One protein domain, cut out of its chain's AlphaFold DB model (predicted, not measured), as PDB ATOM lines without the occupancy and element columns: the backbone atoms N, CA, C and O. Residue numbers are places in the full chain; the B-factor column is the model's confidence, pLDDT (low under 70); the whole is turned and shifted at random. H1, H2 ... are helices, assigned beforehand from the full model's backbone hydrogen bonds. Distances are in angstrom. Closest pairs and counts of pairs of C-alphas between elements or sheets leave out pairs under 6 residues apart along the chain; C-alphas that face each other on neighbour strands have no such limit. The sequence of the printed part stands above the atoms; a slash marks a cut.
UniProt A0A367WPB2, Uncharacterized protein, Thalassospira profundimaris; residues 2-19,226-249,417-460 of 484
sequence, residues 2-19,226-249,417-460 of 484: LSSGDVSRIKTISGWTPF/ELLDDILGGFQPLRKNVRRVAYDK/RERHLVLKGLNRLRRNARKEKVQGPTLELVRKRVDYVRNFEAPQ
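AT A GLANCE: This is residues 2 to 19, 226 to 249 and 417 to 460 of the 484 residues of an uncharacterized protein of Thalassospira profundimaris (UniProt A0A367WPB2). A helical hairpin of H3 and H4 makes the body, with short H1 crossing H4 steeply and short H2 near the hairpin's open end. Residues 240 to 249 stick out as a free arm. The printed part has 86 residues with four named helices, H1 to H4, and no named strand: all helix, loose, radius of gyration of the C-alphas 15.2 A, spans 48 by 33 by 25 A.

HOW THE PARTS SIT: H3, residues 417 to 435, and H4, residues 441 to 454, touch at a shallow tilt of 20 degrees, opposite ways; their closest C-alphas, Arg 430 and Val 446, are 6.2 A apart. H1, residues 4 to 13, touches H4 at a steep tilt of 60 degrees; the closest C-alphas, Ile 10 and Val 446, are 7.1 A apart. H2, residues 226 to 233, only just touches H3, with 3 pairs of C-alphas within 8 A, through residues 418 to 419 of H3 alone; the closest C-alphas, Leu 232 and Arg 419, are 6.3 A apart. Every O i to N i+4 pair is within hydrogen-bond range in H1, H2 and H3, and 9 of 10 in H4.

IN THESE COORDINATES: H3 runs 26.9 A from C-alpha 417 at (184.085, 258.733, 213.601); H4 runs 19.9 A to C-alpha 454 at (177.292, 256.974, 203.538). H1 measures 14.4 A, H2 10.6 A.

THE WHOLE: C-alphas 19 and 226 are 14.3 A apart across one cut, 249 and 417 23.7 A across the other. The link from H3 to H4 is tight. Residues 15 to 19, 240 to 249 and 460 have pLDDT under 70.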
ATOM      1  N   LEU A   2     158.848 272.778 211.956       76.50
ATOM      2  CA  LEU A   2     160.297 272.615 212.180       76.50
ATOM      3  C   LEU A   2     160.885 273.819 212.932       76.50
ATOM      4  O   LEU A   2     160.401 274.938 212.776       76.50
ATOM      5  N   SER A   3     161.949 273.587 213.708       77.25
ATOM      6  CA  SER A   3     162.698 274.666 214.360       77.25
ATOM      7  C   SER A   3     163.439 275.523 213.318       77.25
ATOM      8  O   SER A   3     163.757 275.046 212.224       77.25
ATOM      9  N   SER A   4     163.732 276.787 213.639       71.94
ATOM     10  CA  SER A   4     164.410 277.712 212.707       71.94
ATOM     11  C   SER A   4     165.795 277.196 212.279       71.94
ATOM     12  O   SER A   4     166.203 277.303 211.117       71.94
ATOM     13  N   GLY A   5     166.499 276.558 213.210       72.44
ATOM     14  CA  GLY A   5     167.773 275.886 213.009       72.44
ATOM     15  C   GLY A   5     167.657 274.649 212.121       72.44
ATOM     16  O   GLY A   5     168.497 274.472 211.239       72.44
ATOM     17  N   ASP A   6     166.606 273.833 212.268       81.62
ATOM     18  CA  ASP A   6     166.355 272.700 211.366       81.62
ATOM     19  C   ASP A   6     166.067 273.192 209.932       81.62
ATOM     20  O   ASP A   6     166.605 272.635 208.973       81.62
ATOM     21  N   VAL A   7     165.302 274.280 209.770       80.00
ATOM     22  CA  VAL A   7     165.051 274.904 208.456       80.00
ATOM     23  C   VAL A   7     166.340 275.457 207.847       80.00
ATOM     24  O   VAL A   7     166.641 275.176 206.687       80.00
ATOM     25  N   SER A   8     167.128 276.202 208.626       76.75
ATOM     26  CA  SER A   8     168.416 276.749 208.184       76.75
ATOM     27  C   SER A   8     169.359 275.640 207.736       76.75
ATOM     28  O   SER A   8     169.959 275.725 206.668       76.75
ATOM     29  N   ARG A   9     169.413 274.551 208.504       83.62
ATOM     30  CA  ARG A   9     170.214 273.381 208.173       83.62
ATOM     31  C   ARG A   9     169.777 272.718 206.870       83.62
ATOM     32  O   ARG A   9     170.638 272.367 206.068       83.62
ATOM     33  N   ILE A  10     168.469 272.560 206.640       83.00
ATOM     34  CA  ILE A  10     167.954 271.986 205.388       83.00
ATOM     35  C   ILE A  10     168.307 272.867 204.181       83.00
ATOM     36  O   ILE A  10     168.702 272.341 203.143       83.00
ATOM     37  N   LYS A  11     168.239 274.194 204.323       81.81
ATOM     38  CA  LYS A  11     168.700 275.109 203.270       81.81
ATOM     39  C   LYS A  11     170.204 274.941 203.011       81.81
ATOM     40  O   LYS A  11     170.618 274.779 201.871       81.81
ATOM     41  N   THR A  12     171.038 274.875 204.050       79.31
ATOM     42  CA  THR A  12     172.491 274.698 203.861       79.31
ATOM     43  C   THR A  12     172.843 273.398 203.135       79.31
ATOM     44  O   THR A  12     173.649 273.409 202.205       79.31
ATOM     45  N   ILE A  13     172.208 272.274 203.486       85.88
ATOM     46  CA  ILE A  13     172.467 271.005 202.784       85.88
ATOM     47  C   ILE A  13     171.961 271.000 201.336       85.88
ATOM     48  O   ILE A  13     172.460 270.196 200.553       85.88
ATOM     49  N   SER A  14     171.009 271.868 200.972       80.75
ATOM     50  CA  SER A  14     170.539 272.023 199.590       80.75
ATOM     51  C   SER A  14     171.472 272.885 198.734       80.75
ATOM     52  O   SER A  14     171.105 273.249 197.622       80.75
ATOM     53  N   GLY A  15     172.652 273.243 199.253       69.44
ATOM     54  CA  GLY A  15     173.615 274.110 198.580       69.44
ATOM     55  C   GLY A  15     173.331 275.600 198.756       69.44
ATOM     56  O   GLY A  15     174.055 276.416 198.198       69.44
ATOM     57  N   TRP A  16     172.309 275.978 199.536       67.31
ATOM     58  CA  TRP A  16     172.076 277.386 199.835       67.31
ATOM     59  C   TRP A  16     173.082 277.874 200.873       67.31
ATOM     60  O   TRP A  16     173.080 277.437 202.027       67.31
ATOM     61  N   THR A  17     173.912 278.828 200.468       64.25
ATOM     62  CA  THR A  17     174.893 279.465 201.341       64.25
ATOM     63  C   THR A  17     174.398 280.877 201.673       64.25
ATOM     64  O   THR A  17     174.477 281.749 200.814       64.25
ATOM     65  N   PRO A  18     173.869 281.141 202.889       54.28
ATOM     66  CA  PRO A  18     173.313 282.452 203.249       54.28
ATOM     67  C   PRO A  18     174.316 283.603 203.185       54.28
ATOM     68  O   PRO A  18     173.916 284.758 203.125       54.28
ATOM     69  N   PHE A  19     175.605 283.287 203.301       58.56
ATOM     70  CA  PHE A  19     176.692 284.251 203.374       58.56
ATOM     71  C   PHE A  19     177.919 283.668 202.671       58.56
ATOM     72  O   PHE A  19     178.454 282.653 203.117       58.56
ATOM     73  N   GLU A 226     181.525 271.879 200.379       83.56
ATOM     74  CA  GLU A 226     182.985 271.805 200.183       83.56
ATOM     75  C   GLU A 226     183.710 271.305 201.440       83.56
ATOM     76  O   GLU A 226     184.471 270.344 201.401       83.56
ATOM     77  N   LEU A 227     183.368 271.869 202.602       87.31
ATOM     78  CA  LEU A 227     183.954 271.438 203.870       87.31
ATOM     79  C   LEU A 227     183.524 270.039 204.295       87.31
ATOM     80  O   LEU A 227     184.288 269.365 204.978       87.31
ATOM     81  N   LEU A 228     182.309 269.603 203.960       90.00
ATOM     82  CA  LEU A 228     181.895 268.231 204.211       90.00
ATOM     83  C   LEU A 228     182.762 267.264 203.404       90.00
ATOM     84  O   LEU A 228     183.211 266.270 203.968       90.00
ATOM     85  N   ASP A 229     183.016 267.569 202.136       90.38
ATOM     86  CA  ASP A 229     183.812 266.735 201.239       90.38
ATOM     87  C   ASP A 229     185.258 266.644 201.782       90.38
ATOM     88  O   ASP A 229     185.790 265.542 201.944       90.38
ATOM     89  N   ASP A 230     185.827 267.763 202.254       89.25
ATOM     90  CA  ASP A 230     187.120 267.789 202.956       89.25
ATOM     91  C   ASP A 230     187.123 266.996 204.271       89.25
ATOM     92  O   ASP A 230     188.107 266.332 204.613       89.25
ATOM     93  N   ILE A 231     186.036 267.072 205.047       89.75
ATOM     94  CA  ILE A 231     185.891 266.343 206.316       89.75
ATOM     95  C   ILE A 231     185.831 264.840 206.062       89.75
ATOM     96  O   ILE A 231     186.507 264.064 206.741       89.75
ATOM     97  N   LEU A 232     185.040 264.413 205.078       88.75
ATOM     98  CA  LEU A 232     184.897 263.005 204.730       88.75
ATOM     99  C   LEU A 232     186.167 262.455 204.060       88.75
ATOM    100  O   LEU A 232     186.520 261.300 204.308       88.75
ATOM    101  N   GLY A 233     186.882 263.283 203.292       86.44
ATOM    102  CA  GLY A 233     188.211 262.992 202.741       86.44
ATOM    103  C   GLY A 233     189.329 262.973 203.791       86.44
ATOM    104  O   GLY A 233     190.380 262.369 203.576       86.44
ATOM    105  N   GLY A 234     189.078 263.551 204.971       84.31
ATOM    106  CA  GLY A 234     190.005 263.677 206.100       84.31
ATOM    107  C   GLY A 234     191.021 264.809 205.982       84.31
ATOM    108  O   GLY A 234     191.895 264.905 206.842       84.31
ATOM    109  N   PHE A 235     190.881 265.676 204.980       84.75
ATOM    110  CA  PHE A 235     191.689 266.883 204.796       84.75
ATOM    111  C   PHE A 235     191.388 267.935 205.867       84.75
ATOM    112  O   PHE A 235     192.279 268.654 206.313       84.75
ATOM    113  N   GLN A 236     190.144 267.987 206.355       86.81
ATOM    114  CA  GLN A 236     189.718 268.905 207.414       86.81
ATOM    115  C   GLN A 236     189.058 268.162 208.582       86.81
ATOM    116  O   GLN A 236     188.353 267.180 208.382       86.81
ATOM    117  N   PRO A 237     189.225 268.611 209.836       84.94
ATOM    118  CA  PRO A 237     188.433 268.116 210.959       84.94
ATOM    119  C   PRO A 237     187.003 268.624 210.962       84.94
ATOM    120  O   PRO A 237     186.730 269.810 210.734       84.94
ATOM    121  N   LEU A 238     186.092 267.734 211.364       84.31
ATOM    122  CA  LEU A 238     184.718 268.082 211.708       84.31
ATOM    123  C   LEU A 238     184.715 269.139 212.810       84.31
ATOM    124  O   LEU A 238     183.935 270.091 212.769       84.31
ATOM    125  N   ARG A 239     185.614 268.994 213.786       80.69
ATOM    126  CA  ARG A 239     185.860 269.966 214.854       80.69
ATOM    127  C   ARG A 239     187.363 270.196 214.957       80.69
ATOM    128  O   ARG A 239     188.090 269.285 215.342       80.69
ATOM    129  N   LYS A 240     187.835 271.392 214.594       68.75
ATOM    130  CA  LYS A 240     189.256 271.733 214.729       68.75
ATOM    131  C   LYS A 240     189.645 271.692 216.217       68.75
ATOM    132  O   LYS A 240     189.146 272.503 217.002       68.75
ATOM    133  N   ASN A 241     190.540 270.775 216.587       58.06
ATOM    134  CA  ASN A 241     191.303 270.850 217.835       58.06
ATOM    135  C   ASN A 241     192.459 271.833 217.616       58.06
ATOM    136  O   ASN A 241     193.617 271.440 217.536       58.06
ATOM    137  N   VAL A 242     192.130 273.107 217.418       54.62
ATOM    138  CA  VAL A 242     193.147 274.163 217.446       54.62
ATOM    139  C   VAL A 242     193.521 274.354 218.910       54.62
ATOM    140  O   VAL A 242     192.610 274.469 219.734       54.62
ATOM    141  N   ARG A 243     194.819 274.379 219.241       51.31
ATOM    142  CA  ARG A 243     195.264 275.013 220.491       51.31
ATOM    143  C   ARG A 243     194.889 276.475 220.362       51.31
ATOM    144  O   ARG A 243     195.435 277.158 219.505       51.31
ATOM    145  N   ARG A 244     193.883 276.920 221.102       47.69
ATOM    146  CA  ARG A 244     193.307 278.250 220.874       47.69
ATOM    147  C   ARG A 244     194.087 279.329 221.614       47.69
ATOM    148  O   ARG A 244     193.890 280.495 221.313       47.69
ATOM    149  N   VAL A 245     194.939 278.932 222.565       43.59
ATOM    150  CA  VAL A 245     195.762 279.801 223.417       43.59
ATOM    151  C   VAL A 245     197.057 279.092 223.845       43.59
ATOM    152  O   VAL A 245     197.118 277.862 223.885       43.59
ATOM    153  N   ALA A 246     198.099 279.861 224.185       42.09
ATOM    154  CA  ALA A 246     199.450 279.358 224.483       42.09
ATOM    155  C   ALA A 246     199.537 278.412 225.702       42.09
ATOM    156  O   ALA A 246     200.433 277.573 225.770       42.09
ATOM    157  N   TYR A 247     198.600 278.514 226.648       48.91
ATOM    158  CA  TYR A 247     198.524 277.679 227.854       48.91
ATOM    159  C   TYR A 247     197.524 276.518 227.737       48.91
ATOM    160  O   TYR A 247     197.326 275.786 228.714       48.91
ATOM    161  N   ASP A 248     196.899 276.304 226.570       52.06
ATOM    162  CA  ASP A 248     196.155 275.068 226.324       52.06
ATOM    163  C   ASP A 248     197.137 273.899 226.452       52.06
ATOM    164  O   ASP A 248     198.046 273.727 225.632       52.06
ATOM    165  N   LYS A 249     196.965 273.088 227.506       59.25
ATOM    166  CA  LYS A 249     197.804 271.906 227.713       59.25
ATOM    167  C   LYS A 249     197.722 271.040 226.457       59.25
ATOM    168  O   LYS A 249     196.612 270.781 225.978       59.25
ATOM    169  N   ARG A 417     184.798 258.057 212.505       84.06
ATOM    170  CA  ARG A 417     184.085 258.733 213.601       84.06
ATOM    171  C   ARG A 417     183.360 259.993 213.131       84.06
ATOM    172  O   ARG A 417     182.215 260.215 213.520       84.06
ATOM    173  N   GLU A 418     184.018 260.833 212.340       88.25
ATOM    174  CA  GLU A 418     183.454 262.080 211.823       88.25
ATOM    175  C   GLU A 418     182.280 261.783 210.891       88.25
ATOM    176  O   GLU A 418     181.195 262.323 211.114       88.25
ATOM    177  N   ARG A 419     182.428 260.820 209.968       89.38
ATOM    178  CA  ARG A 419     181.325 260.312 209.136       89.38
ATOM    179  C   ARG A 419     180.136 259.853 209.986       89.38
ATOM    180  O   ARG A 419     179.005 260.279 209.747       89.38
ATOM    181  N   HIS A 420     180.376 259.046 211.022       88.69
ATOM    182  CA  HIS A 420     179.320 258.594 211.932       88.69
ATOM    183  C   HIS A 420     178.608 259.764 212.634       88.69
ATOM    184  O   HIS A 420     177.379 259.778 212.725       88.69
ATOM    185  N   LEU A 421     179.351 260.765 213.119       87.94
ATOM    186  CA  LEU A 421     178.774 261.940 213.779       87.94
ATOM    187  C   LEU A 421     177.898 262.764 212.826       87.94
ATOM    188  O   LEU A 421     176.793 263.159 213.214       87.94
ATOM    189  N   VAL A 422     178.343 262.965 211.581       90.44
ATOM    190  CA  VAL A 422     177.549 263.632 210.538       90.44
ATOM    191  C   VAL A 422     176.261 262.853 210.264       90.44
ATOM    192  O   VAL A 422     175.167 263.423 210.340       90.44
ATOM    193  N   LEU A 423     176.356 261.536 210.044       91.69
ATOM    194  CA  LEU A 423     175.197 260.665 209.815       91.69
ATOM    195  C   LEU A 423     174.218 260.685 210.989       91.69
ATOM    196  O   LEU A 423     173.007 260.767 210.784       91.69
ATOM    197  N   LYS A 424     174.712 260.649 212.230       89.69
ATOM    198  CA  LYS A 424     173.877 260.762 213.433       89.69
ATOM    199  C   LYS A 424     173.107 262.084 213.444       89.69
ATOM    200  O   LYS A 424     171.906 262.095 213.729       89.69
ATOM    201  N   GLY A 425     173.774 263.184 213.095       87.50
ATOM    202  CA  GLY A 425     173.159 264.502 212.962       87.50
ATOM    203  C   GLY A 425     172.088 264.553 211.869       87.50
ATOM    204  O   GLY A 425     170.997 265.071 212.109       87.50
ATOM    205  N   LEU A 426     172.369 264.027 210.675       91.31
ATOM    206  CA  LEU A 426     171.423 263.996 209.550       91.31
ATOM    207  C   LEU A 426     170.225 263.076 209.820       91.31
ATOM    208  O   LEU A 426     169.084 263.452 209.568       91.31
ATOM    209  N   ASN A 427     170.447 261.904 210.417       90.88
ATOM    210  CA  ASN A 427     169.367 260.988 210.790       90.88
ATOM    211  C   ASN A 427     168.447 261.580 211.859       90.88
ATOM    212  O   ASN A 427     167.240 261.335 211.836       90.88
ATOM    213  N   ARG A 428     168.985 262.380 212.789       89.31
ATOM    214  CA  ARG A 428     168.156 263.151 213.720       89.31
ATOM    215  C   ARG A 428     167.281 264.162 212.977       89.31
ATOM    216  O   ARG A 428     166.075 264.133 213.180       89.31
ATOM    217  N   LEU A 429     167.863 264.963 212.084       88.75
ATOM    218  CA  LEU A 429     167.119 265.926 211.262       88.75
ATOM    219  C   LEU A 429     166.016 265.236 210.447       88.75
ATOM    220  O   LEU A 429     164.876 265.683 210.436       88.75
ATOM    221  N   ARG A 430     166.322 264.079 209.848       90.06
ATOM    222  CA  ARG A 430     165.353 263.253 209.118       90.06
ATOM    223  C   ARG A 430     164.189 262.797 210.002       90.06
ATOM    224  O   ARG A 430     163.045 262.810 209.557       90.06
ATOM    225  N   ARG A 431     164.464 262.370 211.242       89.56
ATOM    226  CA  ARG A 431     163.419 261.982 212.209       89.56
ATOM    227  C   ARG A 431     162.554 263.176 212.609       89.56
ATOM    228  O   ARG A 431     161.338 263.025 212.646       89.56
ATOM    229  N   ASN A 432     163.160 264.339 212.842       86.12
ATOM    230  CA  ASN A 432     162.439 265.572 213.159       86.12
ATOM    231  C   ASN A 432     161.519 265.987 212.001       86.12
ATOM    232  O   ASN A 432     160.326 266.170 212.214       86.12
ATOM    233  N   ALA A 433     162.032 266.013 210.766       87.69
ATOM    234  CA  ALA A 433     161.238 266.305 209.570       87.69
ATOM    235  C   ALA A 433     160.025 265.370 209.428       87.69
ATOM    236  O   ALA A 433     158.917 265.834 209.181       87.69
ATOM    237  N   ARG A 434     160.200 264.063 209.674       87.38
ATOM    238  CA  ARG A 434     159.081 263.103 209.680       87.38
ATOM    239  C   ARG A 434     158.069 263.379 210.789       87.38
ATOM    240  O   ARG A 434     156.872 263.341 210.526       87.38
ATOM    241  N   LYS A 435     158.536 263.645 212.014       87.75
ATOM    242  CA  LYS A 435     157.674 263.942 213.169       87.75
ATOM    243  C   LYS A 435     156.802 265.172 212.908       87.75
ATOM    244  O   LYS A 435     155.616 265.156 213.209       87.75
ATOM    245  N   GLU A 436     157.384 266.188 212.284       85.75
ATOM    246  CA  GLU A 436     156.706 267.428 211.905       85.75
ATOM    247  C   GLU A 436     155.929 267.319 210.580       85.75
ATOM    248  O   GLU A 436     155.483 268.331 210.047       85.75
ATOM    249  N   LYS A 437     155.762 266.099 210.041       86.75
ATOM    250  CA  LYS A 437     155.047 265.802 208.787       86.75
ATOM    251  C   LYS A 437     155.549 266.606 207.579       86.75
ATOM    252  O   LYS A 437     154.793 266.869 206.650       86.75
ATOM    253  N   VAL A 438     156.832 266.957 207.556       84.31
ATOM    254  CA  VAL A 438     157.473 267.562 206.386       84.31
ATOM    255  C   VAL A 438     157.605 266.494 205.305       84.31
ATOM    256  O   VAL A 438     158.299 265.491 205.490       84.31
ATOM    257  N   GLN A 439     156.916 266.699 204.184       81.56
ATOM    258  CA  GLN A 439     156.891 265.780 203.048       81.56
ATOM    259  C   GLN A 439     157.569 266.384 201.812       81.56
ATOM    260  O   GLN A 439     157.932 267.560 201.785       81.56
ATOM    261  N   GLY A 440     157.752 265.553 200.785       82.50
ATOM    262  CA  GLY A 440     158.189 266.003 199.468       82.50
ATOM    263  C   GLY A 440     159.681 266.382 199.391       82.50
ATOM    264  O   GLY A 440     160.514 265.715 200.018       82.50
ATOM    265  N   PRO A 441     160.039 267.430 198.620       82.75
ATOM    266  CA  PRO A 441     161.426 267.752 198.260       82.75
ATOM    267  C   PRO A 441     162.363 267.937 199.459       82.75
ATOM    268  O   PRO A 441     163.523 267.534 199.429       82.75
ATOM    269  N   THR A 442     161.853 268.503 200.551       81.81
ATOM    270  CA  THR A 442     162.626 268.822 201.757       81.81
ATOM    271  C   THR A 442     163.140 267.572 202.476       81.81
ATOM    272  O   THR A 442     164.302 267.517 202.880       81.81
ATOM    273  N   LEU A 443     162.302 266.541 202.624       87.06
ATOM    274  CA  LEU A 443     162.715 265.279 203.246       87.06
ATOM    275  C   LEU A 443     163.670 264.498 202.334       87.06
ATOM    276  O   LEU A 443     164.588 263.832 202.821       87.06
ATOM    277  N   GLU A 444     163.466 264.604 201.022       89.50
ATOM    278  CA  GLU A 444     164.292 263.948 200.013       89.50
ATOM    279  C   GLU A 444     165.712 264.525 199.962       89.50
ATOM    280  O   GLU A 444     166.679 263.772 199.880       89.50
ATOM    281  N   LEU A 445     165.874 265.838 200.154       89.94
ATOM    282  CA  LEU A 445     167.190 266.468 200.309       89.94
ATOM    283  C   LEU A 445     167.985 265.875 201.481       89.94
ATOM    284  O   LEU A 445     169.167 265.554 201.341       89.94
ATOM    285  N   VAL A 446     167.337 265.674 202.634       90.88
ATOM    286  CA  VAL A 446     167.994 265.065 203.802       90.88
ATOM    287  C   VAL A 446     168.380 263.611 203.512       90.88
ATOM    288  O   VAL A 446     169.452 263.180 203.935       90.88
ATOM    289  N   ARG A 447     167.543 262.853 202.790       91.56
ATOM    290  CA  ARG A 447     167.851 261.471 202.376       91.56
ATOM    291  C   ARG A 447     169.053 261.421 201.442       91.56
ATOM    292  O   ARG A 447     170.035 260.779 201.796       91.56
ATOM    293  N   LYS A 448     169.034 262.202 200.359       93.25
ATOM    294  CA  LYS A 448     170.159 262.321 199.421       93.25
ATOM    295  C   LYS A 448     171.459 262.684 200.133       93.25
ATOM    296  O   LYS A 448     172.500 262.112 199.836       93.25
ATOM    297  N   ARG A 449     171.412 263.580 201.127       93.44
ATOM    298  CA  ARG A 449     172.594 263.933 201.930       93.44
ATOM    299  C   ARG A 449     173.069 262.789 202.833       93.44
ATOM    300  O   ARG A 449     174.271 262.629 203.006       93.44
ATOM    301  N   VAL A 450     172.162 261.997 203.412       93.62
ATOM    302  CA  VAL A 450     172.526 260.785 204.171       93.62
ATOM    303  C   VAL A 450     173.214 259.769 203.262       93.62
ATOM    304  O   VAL A 450     174.258 259.243 203.644       93.62
ATOM    305  N   ASP A 451     172.656 259.528 202.078       93.38
ATOM    306  CA  ASP A 451     173.198 258.563 201.121       93.38
ATOM    307  C   ASP A 451     174.551 259.032 200.575       93.38
ATOM    308  O   ASP A 451     175.502 258.255 200.559       93.38
ATOM    309  N   TYR A 452     174.682 260.329 200.278       93.62
ATOM    310  CA  TYR A 452     175.953 260.960 199.925       93.62
ATOM    311  C   TYR A 452     177.042 260.702 200.973       93.62
ATOM    312  O   TYR A 452     178.116 260.224 200.643       93.62
ATOM    313  N   VAL A 453     176.766 260.978 202.253       92.88
ATOM    314  CA  VAL A 453     177.754 260.790 203.332       92.88
ATOM    315  C   VAL A 453     178.090 259.311 203.543       92.88
ATOM    316  O   VAL A 453     179.225 258.978 203.889       92.88
ATOM    317  N   ARG A 454     177.105 258.420 203.381       91.06
ATOM    318  CA  ARG A 454     177.292 256.974 203.538       91.06
ATOM    319  C   ARG A 454     178.206 256.415 202.450       91.06
ATOM    320  O   ARG A 454     179.134 255.683 202.781       91.06
ATOM    321  N   ASN A 455     177.950 256.813 201.208       92.06
ATOM    322  CA  ASN A 455     178.610 256.301 200.011       92.06
ATOM    323  C   ASN A 455     179.759 257.209 199.548       92.06
ATOM    324  O   ASN A 455     180.209 257.098 198.416       92.06
ATOM    325  N   PHE A 456     180.211 258.142 200.393       91.00
ATOM    326  CA  PHE A 456     181.298 259.043 200.037       91.00
ATOM    327  C   PHE A 456     182.601 258.264 199.867       91.00
ATOM    328  O   PHE A 456     183.125 257.676 200.827       91.00
ATOM    329  N   GLU A 457     183.148 258.359 198.666       86.19
ATOM    330  CA  GLU A 457     184.493 257.936 198.316       86.19
ATOM    331  C   GLU A 457     185.367 259.184 198.232       86.19
ATOM    332  O   GLU A 457     185.016 260.163 197.571       86.19
ATOM    333  N   ALA A 458     186.477 259.183 198.971       80.00
ATOM    334  CA  ALA A 458     187.410 260.293 198.894       80.00
ATOM    335  C   ALA A 458     187.977 260.343 197.469       80.00
ATOM    336  O   ALA A 458     188.361 259.285 196.962       80.00
ATOM    337  N   PRO A 459     188.051 261.528 196.833       77.19
ATOM    338  CA  PRO A 459     188.737 261.640 195.557       77.19
ATOM    339  C   PRO A 459     190.146 261.068 195.724       77.19
ATOM    340  O   PRO A 459     190.832 261.378 196.705       77.19
ATOM    341  N   GLN A 460     190.546 260.187 194.805       69.12
ATOM    342  CA  GLN A 460     191.926 259.730 194.746       69.12
ATOM    343  C   GLN A 460     192.766 260.966 194.453       69.12
ATOM    344  O   GLN A 460     192.757 261.478 193.335       69.12
TER     345      GLN A 460